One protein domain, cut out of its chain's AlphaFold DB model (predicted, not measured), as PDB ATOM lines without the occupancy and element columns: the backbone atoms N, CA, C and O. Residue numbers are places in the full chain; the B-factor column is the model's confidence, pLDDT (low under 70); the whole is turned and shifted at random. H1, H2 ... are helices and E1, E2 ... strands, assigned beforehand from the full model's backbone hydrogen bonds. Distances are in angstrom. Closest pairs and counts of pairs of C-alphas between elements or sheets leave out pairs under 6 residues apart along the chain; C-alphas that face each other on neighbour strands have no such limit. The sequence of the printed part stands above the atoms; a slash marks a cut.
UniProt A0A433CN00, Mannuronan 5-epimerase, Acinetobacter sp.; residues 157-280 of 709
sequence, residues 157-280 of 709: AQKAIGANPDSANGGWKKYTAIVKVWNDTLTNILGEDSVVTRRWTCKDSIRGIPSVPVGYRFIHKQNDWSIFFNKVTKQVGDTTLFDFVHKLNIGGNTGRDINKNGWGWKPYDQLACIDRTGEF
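This is residues 157 to 280 of the 709 residues of the protein "Mannuronan 5-epimerase" of Acinetobacter sp. (UniProt A0A433CN00). With little regular structure, the model is a strongly twisted, curled antiparallel sheet of six strands, with small helix H1 near one end and the long loop 181 to 203 reaching out at the other. The printed part has 124 residues, 40 in named elements, mostly strand: H1, then E1 to E6, with sheet order E1 E2 E5 E4 E3 E6. It is compact, radius of gyration of the C-alphas 15.2 A, spanning 45 by 33 by 27 A.

H1, residues 168 to 171, only grazes the sheet; it is too short for an O i to N i+4 pair. E1, residues 177 to 180, and E2, residues 204 to 207, form a hairpin, N 179 and O 205 2.8 A apart. E3, residues 217 to 223, E4, residues 226 to 236, and E5, residues 239 to 244, form a meander, each strand the antiparallel neighbour of the one before; N 220 and O 228 are 3.0 A apart, N 233 and O 241 2.8 A. With E6, residues 264 to 267, E3 E4 E5 E6 is a Greek key, a meander plus a strand, first and fourth antiparallel neighbours; so is E2 E3 E4 E5. N 219 and O 266 are 2.8 A apart, N 206 and O 240 2.9 A.

H1 begins at C-alpha 168 (1.083, -19.251, -2.649). E3 is 18.9 A long, E5 16.0 A; E4, 26.1 A, bends by 76 degrees at residue 233. E6 ends at C-alpha 267 (10.525, -11.647, -12.229).

The C-alphas farthest apart, of Ala 168 and Glu 192, are 47.0 A apart. The printed part has no cut; links E1 to E2 and E5 to E6 are long. pLDDT is under 70 in residues 181 to 203 and 246 to 254.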
ATOM      1  N   ALA A 157       8.554   2.064  -0.464       95.81
ATOM      2  CA  ALA A 157       8.006   1.491  -1.684       95.81
ATOM      3  C   ALA A 157       8.850   0.282  -2.133       95.81
ATOM      4  O   ALA A 157      10.017   0.146  -1.775       95.81
ATOM      5  N   GLN A 158       8.253  -0.611  -2.916       93.38
ATOM      6  CA  GLN A 158       8.855  -1.877  -3.338       93.38
ATOM      7  C   GLN A 158       9.255  -1.790  -4.811       93.38
ATOM      8  O   GLN A 158       8.466  -1.346  -5.643       93.38
ATOM      9  N   LYS A 159      10.449  -2.254  -5.186       93.50
ATOM     10  CA  LYS A 159      10.734  -2.506  -6.604       93.50
ATOM     11  C   LYS A 159       9.797  -3.590  -7.110       93.50
ATOM     12  O   LYS A 159       9.662  -4.626  -6.460       93.50
ATOM     13  N   ALA A 160       9.204  -3.357  -8.275       93.88
ATOM     14  CA  ALA A 160       8.222  -4.237  -8.894       93.88
ATOM     15  C   ALA A 160       8.689  -5.698  -8.887       93.88
ATOM     16  O   ALA A 160       9.784  -5.998  -9.377       93.88
ATOM     17  N   ILE A 161       7.872  -6.610  -8.358       90.06
ATOM     18  CA  ILE A 161       8.256  -8.014  -8.189       90.06
ATOM     19  C   ILE A 161       7.152  -8.955  -8.679       90.06
ATOM     20  O   ILE A 161       5.992  -8.872  -8.301       90.06
ATOM     21  N   GLY A 162       7.518  -9.868  -9.580       80.94
ATOM     22  CA  GLY A 162       6.565 -10.737 -10.259       80.94
ATOM     23  C   GLY A 162       6.148 -11.947  -9.433       80.94
ATOM     24  O   GLY A 162       6.970 -12.806  -9.112       80.94
ATOM     25  N   ALA A 163       4.825 -12.037  -9.267       79.88
ATOM     26  CA  ALA A 163       4.042 -12.766  -8.273       79.88
ATOM     27  C   ALA A 163       4.215 -12.196  -6.859       79.88
ATOM     28  O   ALA A 163       5.277 -12.289  -6.241       79.88
ATOM     29  N   ASN A 164       3.117 -11.612  -6.379       77.88
ATOM     30  CA  ASN A 164       3.057 -10.878  -5.129       77.88
ATOM     31  C   ASN A 164       3.354 -11.760  -3.905       77.88
ATOM     32  O   ASN A 164       2.971 -12.934  -3.915       77.88
ATOM     33  N   PRO A 165       3.947 -11.200  -2.831       73.75
ATOM     34  CA  PRO A 165       4.289 -11.947  -1.614       73.75
ATOM     35  C   PRO A 165       3.119 -12.653  -0.911       73.75
ATOM     36  O   PRO A 165       3.336 -13.560  -0.123       73.75
ATOM     37  N   ASP A 166       1.874 -12.255  -1.172       81.12
ATOM     38  CA  ASP A 166       0.659 -12.894  -0.644       81.12
ATOM     39  C   ASP A 166       0.155 -14.074  -1.494       81.12
ATOM     40  O   ASP A 166      -0.809 -14.749  -1.127       81.12
ATOM     41  N   SER A 167       0.803 -14.351  -2.626       86.50
ATOM     42  CA  SER A 167       0.534 -15.538  -3.437       86.50
ATOM     43  C   SER A 167       1.069 -16.803  -2.758       86.50
ATOM     44  O   SER A 167       1.964 -16.752  -1.920       86.50
ATOM     45  N   ALA A 168       0.568 -17.978  -3.157       85.31
ATOM     46  CA  ALA A 168       1.083 -19.251  -2.649       85.31
ATOM     47  C   ALA A 168       2.615 -19.354  -2.818       85.31
ATOM     48  O   ALA A 168       3.141 -19.020  -3.884       85.31
ATOM     49  N   ASN A 169       3.314 -19.843  -1.783       87.56
ATOM     50  CA  ASN A 169       4.785 -19.894  -1.724       87.56
ATOM     51  C   ASN A 169       5.428 -18.511  -1.951       87.56
ATOM     52  O   ASN A 169       6.385 -18.389  -2.717       87.56
ATOM     53  N   GLY A 170       4.827 -17.459  -1.398       88.00
ATOM     54  CA  GLY A 170       5.210 -16.068  -1.611       88.00
ATOM     55  C   GLY A 170       5.176 -15.603  -3.067       88.00
ATOM     56  O   GLY A 170       5.728 -14.556  -3.363       88.00
ATOM     57  N   GLY A 171       4.639 -16.382  -4.016       90.50
ATOM     58  CA  GLY A 171       4.758 -16.134  -5.459       90.50
ATOM     59  C   GLY A 171       6.006 -16.737  -6.127       90.50
ATOM     60  O   GLY A 171       6.181 -16.622  -7.340       90.50
ATOM     61  N   TRP A 172       6.882 -17.409  -5.378       92.69
ATOM     62  CA  TRP A 172       8.084 -18.032  -5.933       92.69
ATOM     63  C   TRP A 172       7.734 -19.188  -6.880       92.69
ATOM     64  O   TRP A 172       7.087 -20.166  -6.489       92.69
ATOM     65  N   LYS A 173       8.227 -19.110  -8.122       92.19
ATOM     66  CA  LYS A 173       8.101 -20.169  -9.134       92.19
ATOM     67  C   LYS A 173       9.305 -21.092  -9.073       92.19
ATOM     68  O   LYS A 173      10.416 -20.636  -8.851       92.19
ATOM     69  N   LYS A 174       9.113 -22.389  -9.307       92.75
ATOM     70  CA  LYS A 174      10.225 -23.345  -9.282       92.75
ATOM     71  C   LYS A 174      10.984 -23.343 -10.604       92.75
ATOM     72  O   LYS A 174      10.361 -23.401 -11.661       92.75
ATOM     73  N   TYR A 175      12.309 -23.312 -10.543       92.19
ATOM     74  CA  TYR A 175      13.163 -23.699 -11.661       92.19
ATOM     75  C   TYR A 175      13.561 -25.176 -11.533       92.19
ATOM     76  O   TYR A 175      13.565 -25.741 -10.441       92.19
ATOM     77  N   THR A 176      13.908 -25.827 -12.642       91.50
ATOM     78  CA  THR A 176      14.191 -27.270 -12.662       91.50
ATOM     79  C   THR A 176      15.595 -27.582 -12.159       91.50
ATOM     80  O   THR A 176      15.763 -28.466 -11.323       91.50
ATOM     81  N   ALA A 177      16.612 -26.871 -12.656       88.69
ATOM     82  CA  ALA A 177      17.998 -27.124 -12.273       88.69
ATOM     83  C   ALA A 177      18.905 -25.908 -12.466       88.69
ATOM     84  O   ALA A 177      18.708 -25.135 -13.401       88.69
ATOM     85  N   ILE A 178      19.948 -25.810 -11.642       84.62
ATOM     86  CA  ILE A 178      21.094 -24.933 -11.907       84.62
ATOM     87  C   ILE A 178      22.058 -25.676 -12.838       84.62
ATOM     88  O   ILE A 178      22.377 -26.846 -12.629       84.62
ATOM     89  N   VAL A 179      22.502 -25.007 -13.898       78.06
ATOM     90  CA  VAL A 179      23.420 -25.523 -14.916       78.06
ATOM     91  C   VAL A 179      24.603 -24.568 -15.034       78.06
ATOM     92  O   VAL A 179      24.427 -23.376 -15.271       78.06
ATOM     93  N   LYS A 180      25.831 -25.074 -14.905       71.56
ATOM     94  CA  LYS A 180      27.036 -24.242 -15.005       71.56
ATOM     95  C   LYS A 180      27.670 -24.341 -16.391       71.56
ATOM     96  O   LYS A 180      27.989 -25.440 -16.841       71.56
ATOM     97  N   VAL A 181      27.931 -23.198 -17.030       59.47
ATOM     98  CA  VAL A 181      28.821 -23.107 -18.196       59.47
ATOM     99  C   VAL A 181      30.133 -22.495 -17.710       59.47
ATOM    100  O   VAL A 181      30.242 -21.286 -17.547       59.47
ATOM    101  N   TRP A 182      31.130 -23.331 -17.412       51.53
ATOM    102  CA  TRP A 182      32.412 -22.893 -16.851       51.53
ATOM    103  C   TRP A 182      33.137 -21.915 -17.783       51.53
ATOM    104  O   TRP A 182      33.719 -22.324 -18.779       51.53
ATOM    105  N   ASN A 183      33.074 -20.625 -17.456       51.19
ATOM    106  CA  ASN A 183      33.892 -19.545 -18.012       51.19
ATOM    107  C   ASN A 183      33.805 -18.338 -17.056       51.19
ATOM    108  O   ASN A 183      33.386 -17.250 -17.448       51.19
ATOM    109  N   ASP A 184      34.132 -18.563 -15.779       48.91
ATOM    110  CA  ASP A 184      34.280 -17.495 -14.784       48.91
ATOM    111  C   ASP A 184      35.590 -16.740 -15.083       48.91
ATOM    112  O   ASP A 184      36.656 -17.121 -14.604       48.91
ATOM    113  N   THR A 185      35.548 -15.688 -15.903       45.16
ATOM    114  CA  THR A 185      36.666 -14.739 -16.012       45.16
ATOM    115  C   THR A 185      36.421 -13.581 -15.054       45.16
ATOM    116  O   THR A 185      35.486 -12.803 -15.220       45.16
ATOM    117  N   LEU A 186      37.264 -13.470 -14.030       42.50
ATOM    118  CA  LEU A 186      37.243 -12.366 -13.079       42.50
ATOM    119  C   LEU A 186      37.950 -11.162 -13.716       42.50
ATOM    120  O   LEU A 186      39.177 -11.113 -13.755       42.50
ATOM    121  N   THR A 187      37.205 -10.199 -14.255       40.88
ATOM    122  CA  THR A 187      37.794  -8.931 -14.704       40.88
ATOM    123  C   THR A 187      37.866  -7.972 -13.521       40.88
ATOM    124  O   THR A 187      36.893  -7.322 -13.142       40.88
ATOM    125  N   ASN A 188      39.041  -7.895 -12.894       37.03
ATOM    126  CA  ASN A 188      39.338  -6.828 -11.945       37.03
ATOM    127  C   ASN A 188      39.420  -5.503 -12.713       37.03
ATOM    128  O   ASN A 188      40.389  -5.272 -13.432       37.03
ATOM    129  N   ILE A 189      38.431  -4.628 -12.553       36.56
ATOM    130  CA  ILE A 189      38.595  -3.211 -12.885       36.56
ATOM    131  C   ILE A 189      39.148  -2.560 -11.617       36.56
ATOM    132  O   ILE A 189      38.389  -2.182 -10.732       36.56
ATOM    133  N   LEU A 190      40.473  -2.537 -11.470       31.80
ATOM    134  CA  LEU A 190      41.123  -1.754 -10.421       31.80
ATOM    135  C   LEU A 190      41.068  -0.283 -10.846       31.80
ATOM    136  O   LEU A 190      41.790   0.122 -11.752       31.80
ATOM    137  N   GLY A 191      40.178   0.484 -10.225       32.22
ATOM    138  CA  GLY A 191      40.292   1.934 -10.118       32.22
ATOM    139  C   GLY A 191      40.549   2.251  -8.651       32.22
ATOM    140  O   GLY A 191      39.814   1.762  -7.797       32.22
ATOM    141  N   GLU A 192      41.619   2.988  -8.363       38.03
ATOM    142  CA  GLU A 192      42.036   3.365  -7.004       38.03
ATOM    143  C   GLU A 192      41.121   4.398  -6.331       38.03
ATOM    144  O   GLU A 192      41.297   4.661  -5.153       38.03
ATOM    145  N   ASP A 193      40.079   4.884  -7.002       36.44
ATOM    146  CA  ASP A 193      39.114   5.818  -6.429       36.44
ATOM    147  C   ASP A 193      37.687   5.378  -6.758       36.44
ATOM    148  O   ASP A 193      37.366   5.108  -7.916       36.44
ATOM    149  N   SER A 194      36.816   5.375  -5.742       38.94
ATOM    150  CA  SER A 194      35.352   5.201  -5.813       38.94
ATOM    151  C   SER A 194      34.832   3.837  -6.319       38.94
ATOM    152  O   SER A 194      35.118   3.393  -7.422       38.94
ATOM    153  N   VAL A 195      34.038   3.157  -5.478       39.09
ATOM    154  CA  VAL A 195      33.166   2.000  -5.797       39.09
ATOM    155  C   VAL A 195      33.681   1.102  -6.937       39.09
ATOM    156  O   VAL A 195      33.199   1.136  -8.070       39.09
ATOM    157  N   VAL A 196      34.654   0.237  -6.644       38.91
ATOM    158  CA  VAL A 196      35.143  -0.757  -7.613       38.91
ATOM    159  C   VAL A 196      33.972  -1.653  -8.032       38.91
ATOM    160  O   VAL A 196      33.619  -2.565  -7.308       38.91
ATOM    161  N   THR A 197      33.336  -1.480  -9.186       38.59
ATOM    162  CA  THR A 197      32.303  -2.439  -9.614       38.59
ATOM    163  C   THR A 197      32.971  -3.756 -10.023       38.59
ATOM    164  O   THR A 197      33.406  -3.945 -11.156       38.59
ATOM    165  N   ARG A 198      33.074  -4.720  -9.096       39.19
ATOM    166  CA  ARG A 198      33.459  -6.097  -9.440       39.19
ATOM    167  C   ARG A 198      32.326  -6.725 -10.247       39.19
ATOM    168  O   ARG A 198      31.394  -7.296  -9.681       39.19
ATOM    169  N   ARG A 199      32.400  -6.640 -11.579       42.22
ATOM    170  CA  ARG A 199      31.545  -7.443 -12.460       42.22
ATOM    171  C   ARG A 199      32.037  -8.880 -12.448       42.22
ATOM    172  O   ARG A 199      32.950  -9.256 -13.171       42.22
ATOM    173  N   TRP A 200      31.385  -9.697 -11.636       43.44
ATOM    174  CA  TRP A 200      31.380 -11.131 -11.867       43.44
ATOM    175  C   TRP A 200      30.470 -11.395 -13.064       43.44
ATOM    176  O   TRP A 200      29.252 -11.417 -12.913       43.44
ATOM    177  N   THR A 201      31.039 -11.591 -14.250       48.62
ATOM    178  CA  THR A 201      30.322 -12.281 -15.328       48.62
ATOM    179  C   THR A 201      30.279 -13.758 -14.961       48.62
ATOM    180  O   THR A 201      31.152 -14.530 -15.355       48.62
ATOM    181  N   CYS A 202      29.326 -14.145 -14.115       51.88
ATOM    182  CA  CYS A 202      29.007 -15.554 -13.952       51.88
ATOM    183  C   CYS A 202      28.340 -16.011 -15.249       51.88
ATOM    184  O   CYS A 202      27.335 -15.448 -15.661       51.88
ATOM    185  N   LYS A 203      28.851 -17.053 -15.902       60.72
ATOM    186  CA  LYS A 203      28.070 -17.764 -16.930       60.72
ATOM    187  C   LYS A 203      27.283 -18.903 -16.288       60.72
ATOM    188  O   LYS A 203      27.286 -20.037 -16.775       60.72
ATOM    189  N   ASP A 204      26.640 -18.597 -15.164       73.19
ATOM    190  CA  ASP A 204      25.664 -19.499 -14.576       73.19
ATOM    191  C   ASP A 204      24.413 -19.498 -15.459       73.19
ATOM    192  O   ASP A 204      24.104 -18.546 -16.186       73.19
ATOM    193  N   SER A 205      23.718 -20.625 -15.456       83.06
ATOM    194  CA  SER A 205      22.474 -20.781 -16.185       83.06
ATOM    195  C   SER A 205      21.480 -21.598 -15.380       83.06
ATOM    196  O   SER A 205      21.851 -22.398 -14.525       83.06
ATOM    197  N   ILE A 206      20.197 -21.377 -15.619       88.50
ATOM    198  CA  ILE A 206      19.114 -22.086 -14.943       88.50
ATOM    199  C   ILE A 206      18.203 -22.689 -16.008       88.50
ATOM    200  O   ILE A 206      17.872 -22.038 -16.998       88.50
ATOM    201  N   ARG A 207      17.790 -23.940 -15.798       90.12
ATOM    202  CA  ARG A 207      16.760 -24.616 -16.594       90.12
ATOM    203  C   ARG A 207      15.389 -24.484 -15.955       90.12
ATOM    204  O   ARG A 207      15.268 -24.542 -14.733       90.12
ATOM    205  N   GLY A 208      14.351 -24.410 -16.783       88.25
ATOM    206  CA  GLY A 208      12.953 -24.390 -16.332       88.25
ATOM    207  C   GLY A 208      12.402 -22.994 -16.031       88.25
ATOM    208  O   GLY A 208      11.284 -22.875 -15.536       88.25
ATOM    209  N   ILE A 209      13.155 -21.941 -16.357       89.19
ATOM    210  CA  ILE A 209      12.600 -20.593 -16.496       89.19
ATOM    211  C   ILE A 209      11.996 -20.506 -17.913       89.19
ATOM    212  O   ILE A 209      12.673 -20.879 -18.876       89.19
ATOM    213  N   PRO A 210      10.728 -20.074 -18.077       87.81
ATOM    214  CA  PRO A 210      10.134 -19.849 -19.392       87.81
ATOM    215  C   PRO A 210      10.993 -18.913 -20.244       87.81
ATOM    216  O   PRO A 210      11.690 -18.058 -19.707       87.81
ATOM    217  N   SER A 211      10.915 -19.043 -21.570       87.12
ATOM    218  CA  SER A 211      11.676 -18.182 -22.482       87.12
ATOM    219  C   SER A 211      11.396 -16.702 -22.197       87.12
ATOM    220  O   SER A 211      10.264 -16.238 -22.339       87.12
ATOM    221  N   VAL A 212      12.436 -15.981 -21.781       88.06
ATOM    222  CA  VAL A 212      12.410 -14.554 -21.442       88.06
ATOM    223  C   VAL A 212      13.437 -13.802 -22.295       88.06
ATOM    224  O   VAL A 212      14.449 -14.383 -22.698       88.06
ATOM    225  N   PRO A 213      13.194 -12.519 -22.616       90.81
ATOM    226  CA  PRO A 213      14.099 -11.753 -23.466       90.81
ATOM    227  C   PRO A 213      15.439 -11.455 -22.776       90.81
ATOM    228  O   PRO A 213      15.551 -11.419 -21.550       90.81
ATOM    229  N   VAL A 214      16.470 -11.175 -23.577       90.50
ATOM    230  CA  VAL A 214      17.744 -10.636 -23.072       90.50
ATOM    231  C   VAL A 214      17.493  -9.295 -22.379       90.50
ATOM    232  O   VAL A 214      16.713  -8.478 -22.859       90.50
ATOM    233  N   GLY A 215      18.151  -9.070 -21.241       88.31
ATOM    234  CA  GLY A 215      17.952  -7.892 -20.398       88.31
ATOM    235  C   GLY A 215      16.858  -8.051 -19.341       88.31
ATOM    236  O   GLY A 215      16.811  -7.240 -18.417       88.31
ATOM    237  N   TYR A 216      16.040  -9.107 -19.421       91.31
ATOM    238  CA  TYR A 216      15.039  -9.417 -18.403       91.31
ATOM    239  C   TYR A 216      15.697  -9.616 -17.036       91.31
ATOM    240  O   TYR A 216      16.696 -10.333 -16.927       91.31
ATOM    241  N   ARG A 217      15.154  -8.982 -15.994       90.81
ATOM    242  CA  ARG A 217      15.657  -9.108 -14.625       90.81
ATOM    243  C   ARG A 217      14.781 -10.049 -13.806       90.81
ATOM    244  O   ARG A 217      13.558 -10.079 -13.939       90.81
ATOM    245  N   PHE A 218      15.431 -10.837 -12.962       91.31
ATOM    246  CA  PHE A 218      14.770 -11.782 -12.071       91.31
ATOM    247  C   PHE A 218      15.606 -11.999 -10.812       91.31
ATOM    248  O   PHE A 218      16.837 -11.889 -10.837       91.31
ATOM    249  N   ILE A 219      14.938 -12.356  -9.722       91.31
ATOM    250  CA  ILE A 219      15.589 -12.866  -8.520       91.31
ATOM    251  C   ILE A 219      15.470 -14.387  -8.451       91.31
ATOM    252  O   ILE A 219      14.497 -14.962  -8.942       91.31
ATOM    253  N   HIS A 220      16.447 -15.050  -7.843       90.56
ATOM    254  CA  HIS A 220      16.358 -16.475  -7.528       90.56
ATOM    255  C   HIS A 220      17.021 -16.798  -6.191       90.56
ATOM    256  O   HIS A 220      17.897 -16.065  -5.725       90.56
ATOM    257  N   LYS A 221      16.609 -17.914  -5.588       89.50
ATOM    258  CA  LYS A 221      17.284 -18.509  -4.435       89.50
ATOM    259  C   LYS A 221      18.121 -19.689  -4.904       89.50
ATOM    260  O   LYS A 221      17.597 -20.618  -5.507       89.50
ATOM    261  N   GLN A 222      19.415 -19.642  -4.604       86.06
ATOM    262  CA  GLN A 222      20.365 -20.737  -4.824       86.06
ATOM    263  C   GLN A 222      20.843 -21.342  -3.488       86.06
ATOM    264  O   GLN A 222      21.638 -22.272  -3.455       86.06
ATOM    265  N   ASN A 223      20.372 -20.813  -2.365       87.75
ATOM    266  CA  ASN A 223      20.634 -21.282  -1.010       87.75
ATOM    267  C   ASN A 223      19.570 -20.680  -0.071       87.75
ATOM    268  O   ASN A 223      18.722 -19.899  -0.509       87.75
ATOM    269  N   ASP A 224      19.607 -21.058   1.204       88.88
ATOM    270  CA  ASP A 224      18.645 -20.614   2.220       88.88
ATOM    271  C   ASP A 224      18.852 -19.157   2.681       88.88
ATOM    272  O   ASP A 224      17.918 -18.505   3.153       88.88
ATOM    273  N   TRP A 225      20.069 -18.643   2.507       88.50
ATOM    274  CA  TRP A 225      20.579 -17.447   3.174       88.50
ATOM    275  C   TRP A 225      20.810 -16.254   2.238       88.50
ATOM    276  O   TRP A 225      21.461 -15.279   2.620       88.50
ATOM    277  N   SER A 226      20.385 -16.319   0.975       88.25
ATOM    278  CA  SER A 226      20.598 -15.243   0.001       88.25
ATOM    279  C   SER A 226      19.547 -15.227  -1.101       88.25
ATOM    280  O   SER A 226      19.100 -16.262  -1.599       88.25
ATOM    281  N   ILE A 227      19.215 -14.015  -1.540       89.19
ATOM    282  CA  ILE A 227      18.460 -13.755  -2.764       89.19
ATOM    283  C   ILE A 227      19.429 -13.153  -3.773       89.19
ATOM    284  O   ILE A 227      20.085 -12.149  -3.506       89.19
ATOM    285  N   PHE A 228      19.518 -13.772  -4.944       86.62
ATOM    286  CA  PHE A 228      20.405 -13.329  -6.007       86.62
ATOM    287  C   PHE A 228      19.634 -12.547  -7.052       86.62
ATOM    288  O   PHE A 228      18.586 -13.000  -7.507       86.62
ATOM    289  N   PHE A 229      20.195 -11.426  -7.488       87.38
ATOM    290  CA  PHE A 229      19.610 -10.518  -8.468       87.38
ATOM    291  C   PHE A 229      20.304 -10.700  -9.806       87.38
ATOM    292  O   PHE A 229      21.531 -10.668  -9.874       87.38
ATOM    293  N   ASN A 230      19.540 -10.914 -10.873       87.25
ATOM    294  CA  ASN A 230      20.087 -11.423 -12.128       87.25
ATOM    295  C   ASN A 230      19.508 -10.685 -13.325       87.25
ATOM    296  O   ASN A 230      18.369 -10.217 -13.293       87.25
ATOM    297  N   LYS A 231      20.296 -10.629 -14.398       88.81
ATOM    298  CA  LYS A 231      19.895 -10.116 -15.704       88.81
ATOM    299  C   LYS A 231      20.207 -11.156 -16.765       88.81
ATOM    300  O   LYS A 231      21.352 -11.579 -16.901       88.81
ATOM    301  N   VAL A 232      19.197 -11.532 -17.540       90.75
ATOM    302  CA  VAL A 232      19.325 -12.504 -18.626       90.75
ATOM    303  C   VAL A 232      20.271 -11.972 -19.698       90.75
ATOM    304  O   VAL A 232      20.091 -10.866 -20.209       90.75
ATOM    305  N   THR A 233      21.265 -12.775 -20.060       90.12
ATOM    306  CA  THR A 233      22.232 -12.478 -21.124       90.12
ATOM    307  C   THR A 233      21.951 -13.279 -22.386       90.12
ATOM    308  O   THR A 233      22.251 -12.814 -23.485       90.12
ATOM    309  N   LYS A 234      21.357 -14.473 -22.255       89.25
ATOM    310  CA  LYS A 234      21.001 -15.332 -23.389       89.25
ATOM    311  C   LYS A 234      19.954 -16.373 -22.993       89.25
ATOM    312  O   LYS A 234      20.003 -16.906 -21.891       89.25
ATOM    313  N   GLN A 235      19.081 -16.733 -23.929       88.31
ATOM    314  CA  GLN A 235      18.186 -17.888 -23.818       88.31
ATOM    315  C   GLN A 235      18.593 -18.958 -24.844       88.31
ATOM    316  O   GLN A 235      18.826 -18.638 -26.011       88.31
ATOM    317  N   VAL A 236      18.691 -20.223 -24.422       87.56
ATOM    318  CA  VAL A 236      18.965 -21.381 -25.292       87.56
ATOM    319  C   VAL A 236      18.001 -22.507 -24.928       87.56
ATOM    320  O   VAL A 236      18.209 -23.215 -23.948       87.56
ATOM    321  N   GLY A 237      16.928 -22.669 -25.705       86.38
ATOM    322  CA  GLY A 237      15.864 -23.611 -25.351       86.38
ATOM    323  C   GLY A 237      15.262 -23.279 -23.980       86.38
ATOM    324  O   GLY A 237      14.835 -22.148 -23.747       86.38
ATOM    325  N   ASP A 238      15.267 -24.250 -23.066       86.62
ATOM    326  CA  ASP A 238      14.795 -24.118 -21.678       86.62
ATOM    327  C   ASP A 238      15.842 -23.540 -20.707       86.62
ATOM    328  O   ASP A 238      15.571 -23.420 -19.510       86.62
ATOM    329  N   THR A 239      17.041 -23.228 -21.206       88.38
ATOM    330  CA  THR A 239      18.183 -22.786 -20.408       88.38
ATOM    331  C   THR A 239      18.363 -21.274 -20.529       88.38
ATOM    332  O   THR A 239      18.631 -20.741 -21.609       88.38
ATOM    333  N   THR A 240      18.257 -20.585 -19.399       90.69
ATOM    334  CA  THR A 240      18.454 -19.139 -19.258       90.69
ATOM    335  C   THR A 240      19.851 -18.867 -18.716       90.69
ATOM    336  O   THR A 240      20.170 -19.296 -17.612       90.69
ATOM    337  N   LEU A 241      20.684 -18.154 -19.474       88.81
ATOM    338  CA  LEU A 241      21.988 -17.649 -19.036       88.81
ATOM    339  C   LEU A 241      21.814 -16.226 -18.510       88.81
ATOM    340  O   LEU A 241      21.065 -15.433 -19.092       88.81
ATOM    341  N   PHE A 242      22.521 -15.887 -17.440       86.12
ATOM    342  CA  PHE A 242      22.379 -14.598 -16.774       86.12
ATOM    343  C   PHE A 242      23.677 -14.148 -16.112       86.12
ATOM    344  O   PHE A 242      24.511 -14.969 -15.757       86.12
ATOM    345  N   ASP A 243      23.790 -12.839 -15.908       81.31
ATOM    346  CA  ASP A 243      24.798 -12.230 -15.042       81.31
ATOM    347  C   ASP A 243      24.141 -11.775 -13.735       81.31
ATOM    348  O   ASP A 243      22.985 -11.332 -13.737       81.31
ATOM    349  N   PHE A 244      24.893 -11.797 -12.632       77.75
ATOM    350  CA  PHE A 244      24.472 -11.120 -11.408       77.75
ATOM    351  C   PHE A 244      24.448  -9.602 -11.622       77.75
ATOM    352  O   PHE A 244      25.365  -9.001 -12.188       77.75
ATOM    353  N   VAL A 245      23.377  -8.976 -11.155       71.62
ATOM    354  CA  VAL A 245      23.166  -7.533 -11.226       71.62
ATOM    355  C   VAL A 245      23.828  -6.897 -10.011       71.62
ATOM    356  O   VAL A 245      23.534  -7.302  -8.898       71.62
ATOM    357  N   HIS A 246      24.725  -5.938 -10.278       60.19
ATOM    358  CA  HIS A 246      25.306  -4.951  -9.354       60.19
ATOM    359  C   HIS A 246      25.616  -5.445  -7.937       60.19
ATOM    360  O   HIS A 246      24.737  -5.480  -7.102       60.19
ATOM    361  N   LYS A 247      26.887  -5.705  -7.614       57.62
ATOM    362  CA  LYS A 247      27.316  -5.853  -6.215       57.62
ATOM    363  C   LYS A 247      27.844  -4.515  -5.716       57.62
ATOM    364  O   LYS A 247      28.789  -4.001  -6.324       57.62
ATOM    365  N   LEU A 248      27.288  -3.980  -4.627       58.38
ATOM    366  CA  LEU A 248      27.967  -2.932  -3.862       58.38
ATOM    367  C   LEU A 248      29.317  -3.506  -3.435       58.38
ATOM    368  O   LEU A 248      29.385  -4.494  -2.705       58.38
ATOM    369  N   ASN A 249      30.414  -2.964  -3.958       57.22
ATOM    370  CA  ASN A 249      31.724  -3.548  -3.698       57.22
ATOM    371  C   ASN A 249      32.368  -2.956  -2.451       57.22
ATOM    372  O   ASN A 249      33.439  -2.356  -2.497       57.22
ATOM    373  N   ILE A 250      31.711  -3.186  -1.324       62.69
ATOM    374  CA  ILE A 250      32.255  -2.953   0.016       62.69
ATOM    375  C   ILE A 250      32.780  -4.256   0.634       62.69
ATOM    376  O   ILE A 250      32.818  -4.425   1.848       62.69
ATOM    377  N   GLY A 251      33.219  -5.174  -0.238       58.38
ATOM    378  CA  GLY A 251      33.777  -6.480   0.097       58.38
ATOM    379  C   GLY A 251      32.778  -7.467   0.708       58.38
ATOM    380  O   GLY A 251      31.652  -7.118   1.038       58.38
ATOM    381  N   GLY A 252      33.191  -8.732   0.826       60.22
ATOM    382  CA  GLY A 252      32.304  -9.848   1.179       60.22
ATOM    383  C   GLY A 252      31.512 -10.384  -0.022       60.22
ATOM    384  O   GLY A 252      31.158  -9.651  -0.943       60.22
ATOM    385  N   ASN A 253      31.269 -11.693  -0.062       65.44
ATOM    386  CA  ASN A 253      30.424 -12.322  -1.076       65.44
ATOM    387  C   ASN A 253      29.677 -13.491  -0.440       65.44
ATOM    388  O   ASN A 253      30.273 -14.263   0.313       65.44
ATOM    389  N   THR A 254      28.399 -13.647  -0.758       69.44
ATOM    390  CA  THR A 254      27.630 -14.802  -0.296       69.44
ATOM    391  C   THR A 254      28.050 -16.056  -1.060       69.44
ATOM    392  O   THR A 254      28.240 -16.035  -2.282       69.44
ATOM    393  N   GLY A 255      28.192 -17.172  -0.342       71.19
ATOM    394  CA  GLY A 255      28.416 -18.482  -0.954       71.19
ATOM    395  C   GLY A 255      27.239 -18.896  -1.845       71.19
ATOM    396  O   GLY A 255      26.108 -18.484  -1.605       71.19
ATOM    397  N   ARG A 256      27.498 -19.715  -2.871       77.00
ATOM    398  CA  ARG A 256      26.485 -20.265  -3.793       77.00
ATOM    399  C   ARG A 256      26.433 -21.786  -3.658       77.00
ATOM    400  O   ARG A 256      27.489 -22.407  -3.582       77.00
ATOM    401  N   ASP A 257      25.239 -22.378  -3.694       77.31
ATOM    402  CA  ASP A 257      25.058 -23.837  -3.692       77.31
ATOM    403  C   ASP A 257      24.472 -24.325  -5.027       77.31
ATOM    404  O   ASP A 257      23.344 -24.035  -5.411       77.31
ATOM    405  N   ILE A 258      25.262 -25.079  -5.783       74.25
ATOM    406  CA  ILE A 258      24.881 -25.561  -7.118       74.25
ATOM    407  C   ILE A 258      23.911 -26.750  -7.091       74.25
ATOM    408  O   ILE A 258      23.385 -27.120  -8.136       74.25
ATOM    409  N   ASN A 259      23.635 -27.333  -5.921       79.62
ATOM    410  CA  ASN A 259      22.818 -28.542  -5.787       79.62
ATOM    411  C   ASN A 259      21.348 -28.254  -5.434       79.62
ATOM    412  O   ASN A 259      20.623 -29.139  -4.977       79.62
ATOM    413  N   LYS A 260      20.879 -27.021  -5.650       85.25
ATOM    414  CA  LYS A 260      19.520 -26.578  -5.308       85.25
ATOM    415  C   LYS A 260      18.543 -26.668  -6.486       85.25
ATOM    416  O   LYS A 260      18.005 -25.664  -6.944       85.25
ATOM    417  N   ASN A 261      18.301 -27.874  -6.991       87.56
ATOM    418  CA  ASN A 261      17.275 -28.117  -8.018       87.56
ATOM    419  C   ASN A 261      15.859 -27.950  -7.436       87.56
ATOM    420  O   ASN A 261      15.607 -28.377  -6.311       87.56
ATOM    421  N   GLY A 262      14.919 -27.373  -8.194       88.88
ATOM    422  CA  GLY A 262      13.524 -27.218  -7.753       88.88
ATOM    423  C   GLY A 262      13.234 -25.993  -6.874       88.88
ATOM    424  O   GLY A 262      12.155 -25.928  -6.283       88.88
ATOM    425  N   TRP A 263      14.178 -25.058  -6.755       92.25
ATOM    426  CA  TRP A 263      14.070 -23.862  -5.911       92.25
ATOM    427  C   TRP A 263      13.461 -22.668  -6.657       92.25
ATOM    428  O   TRP A 263      13.120 -22.760  -7.836       92.25
ATOM    429  N   GLY A 264      13.248 -21.570  -5.932       92.50
ATOM    430  CA  GLY A 264      12.465 -20.417  -6.357       92.50
ATOM    431  C   GLY A 264      13.192 -19.426  -7.269       92.50
ATOM    432  O   GLY A 264      14.346 -19.070  -7.038       92.50
ATOM    433  N   TRP A 265      12.461 -18.886  -8.242       93.00
ATOM    434  CA  TRP A 265      12.762 -17.649  -8.962       93.00
ATOM    435  C   TRP A 265      11.506 -16.773  -9.122       93.00
ATOM    436  O   TRP A 265      10.376 -17.275  -9.048       93.00
ATOM    437  N   LYS A 266      11.701 -15.470  -9.363       92.62
ATOM    438  CA  LYS A 266      10.646 -14.487  -9.657       92.62
ATOM    439  C   LYS A 266      11.129 -13.406 -10.625       92.62
ATOM    440  O   LYS A 266      12.277 -12.978 -10.506       92.62
ATOM    441  N   PRO A 267      10.278 -12.911 -11.541       92.50
ATOM    442  CA  PRO A 267      10.525 -11.647 -12.229       92.50
ATOM    443  C   PRO A 267      10.789 -10.508 -11.244       92.50
ATOM    444  O   PRO A 267      10.207 -10.483 -10.163       92.50
ATOM    445  N   TYR A 268      11.640  -9.561 -11.614       92.12
ATOM    446  CA  TYR A 268      12.043  -8.487 -10.711       92.12
ATOM    447  C   TYR A 268      12.413  -7.225 -11.482       92.12
ATOM    448  O   TYR A 268      13.046  -7.320 -12.531       92.12
ATOM    449  N   ASP A 269      12.061  -6.057 -10.946       91.06
ATOM    450  CA  ASP A 269      12.421  -4.735 -11.464       91.06
ATOM    451  C   ASP A 269      12.121  -4.604 -12.965       91.06
ATOM    452  O   ASP A 269      12.992  -4.336 -13.798       91.06
ATOM    453  N   GLN A 270      10.863  -4.888 -13.312       90.00
ATOM    454  CA  GLN A 270      10.307  -4.753 -14.656       90.00
ATOM    455  C   GLN A 270       9.019  -3.936 -14.589       90.00
ATOM    456  O   GLN A 270       8.172  -4.191 -13.735       90.00
ATOM    457  N   LEU A 271       8.804  -3.055 -15.569       91.44
ATOM    458  CA  LEU A 271       7.546  -2.313 -15.714       91.44
ATOM    459  C   LEU A 271       6.317  -3.240 -15.739       91.44
ATOM    460  O   LEU A 271       5.302  -2.950 -15.116       91.44
ATOM    461  N   ALA A 272       6.427  -4.388 -16.411       90.25
ATOM    462  CA  ALA A 272       5.347  -5.371 -16.508       90.25
ATOM    463  C   ALA A 272       5.010  -6.079 -15.180       90.25
ATOM    464  O   ALA A 272       4.016  -6.796 -15.125       90.25
ATOM    465  N   CYS A 273       5.835  -5.920 -14.139       91.44
ATOM    466  CA  CYS A 273       5.578  -6.479 -12.810       91.44
ATOM    467  C   CYS A 273       4.862  -5.497 -11.880       91.44
ATOM    468  O   CYS A 273       4.519  -5.900 -10.783       91.44
ATOM    469  N   ILE A 274       4.646  -4.238 -12.286       93.25
ATOM    470  CA  ILE A 274       3.938  -3.265 -11.453       93.25
ATOM    471  C   ILE A 274       2.446  -3.610 -11.438       93.25
ATOM    472  O   ILE A 274       1.716  -3.316 -12.391       93.25
ATOM    473  N   ASP A 275       1.971  -4.185 -10.337       90.94
ATOM    474  CA  ASP A 275       0.575  -4.569 -10.167       90.94
ATOM    475  C   ASP A 275      -0.054  -4.115  -8.834       90.94
ATOM    476  O   ASP A 275      -1.288  -4.014  -8.766       90.94
ATOM    477  N   ARG A 276       0.739  -3.660  -7.851       91.12
ATOM    478  CA  ARG A 276       0.268  -3.094  -6.568       91.12
ATOM    479  C   ARG A 276       0.695  -1.650  -6.333       91.12
ATOM    480  O   ARG A 276       1.754  -1.211  -6.762       91.12
ATOM    481  N   THR A 277      -0.137  -0.898  -5.609       91.94
ATOM    482  CA  THR A 277       0.223   0.451  -5.145       91.94
ATOM    483  C   THR A 277       1.520   0.409  -4.341       91.94
ATOM    484  O   THR A 277       1.660  -0.423  -3.447       91.94
ATOM    485  N   GLY A 278       2.444   1.317  -4.649       92.44
ATOM    486  CA  GLY A 278       3.772   1.367  -4.045       92.44
ATOM    487  C   GLY A 278       4.823   0.526  -4.767       92.44
ATOM    488  O   GLY A 278       5.984   0.582  -4.378       92.44
ATOM    489  N   GLU A 279       4.469  -0.210  -5.823       95.25
ATOM    490  CA  GLU A 279       5.470  -0.834  -6.683       95.25
ATOM    491  C   GLU A 279       6.019   0.142  -7.717       95.25
ATOM    492  O   GLU A 279       5.251   0.847  -8.385       95.25
ATOM    493  N   PHE A 280       7.342   0.153  -7.880       96.06
ATOM    494  CA  PHE A 280       8.027   1.030  -8.821       96.06
ATOM    495  C   PHE A 280       9.050   0.305  -9.699       96.06
ATOM    496  O   PHE A 280       9.558  -0.766  -9.370       96.06
TER     497      PHE A 280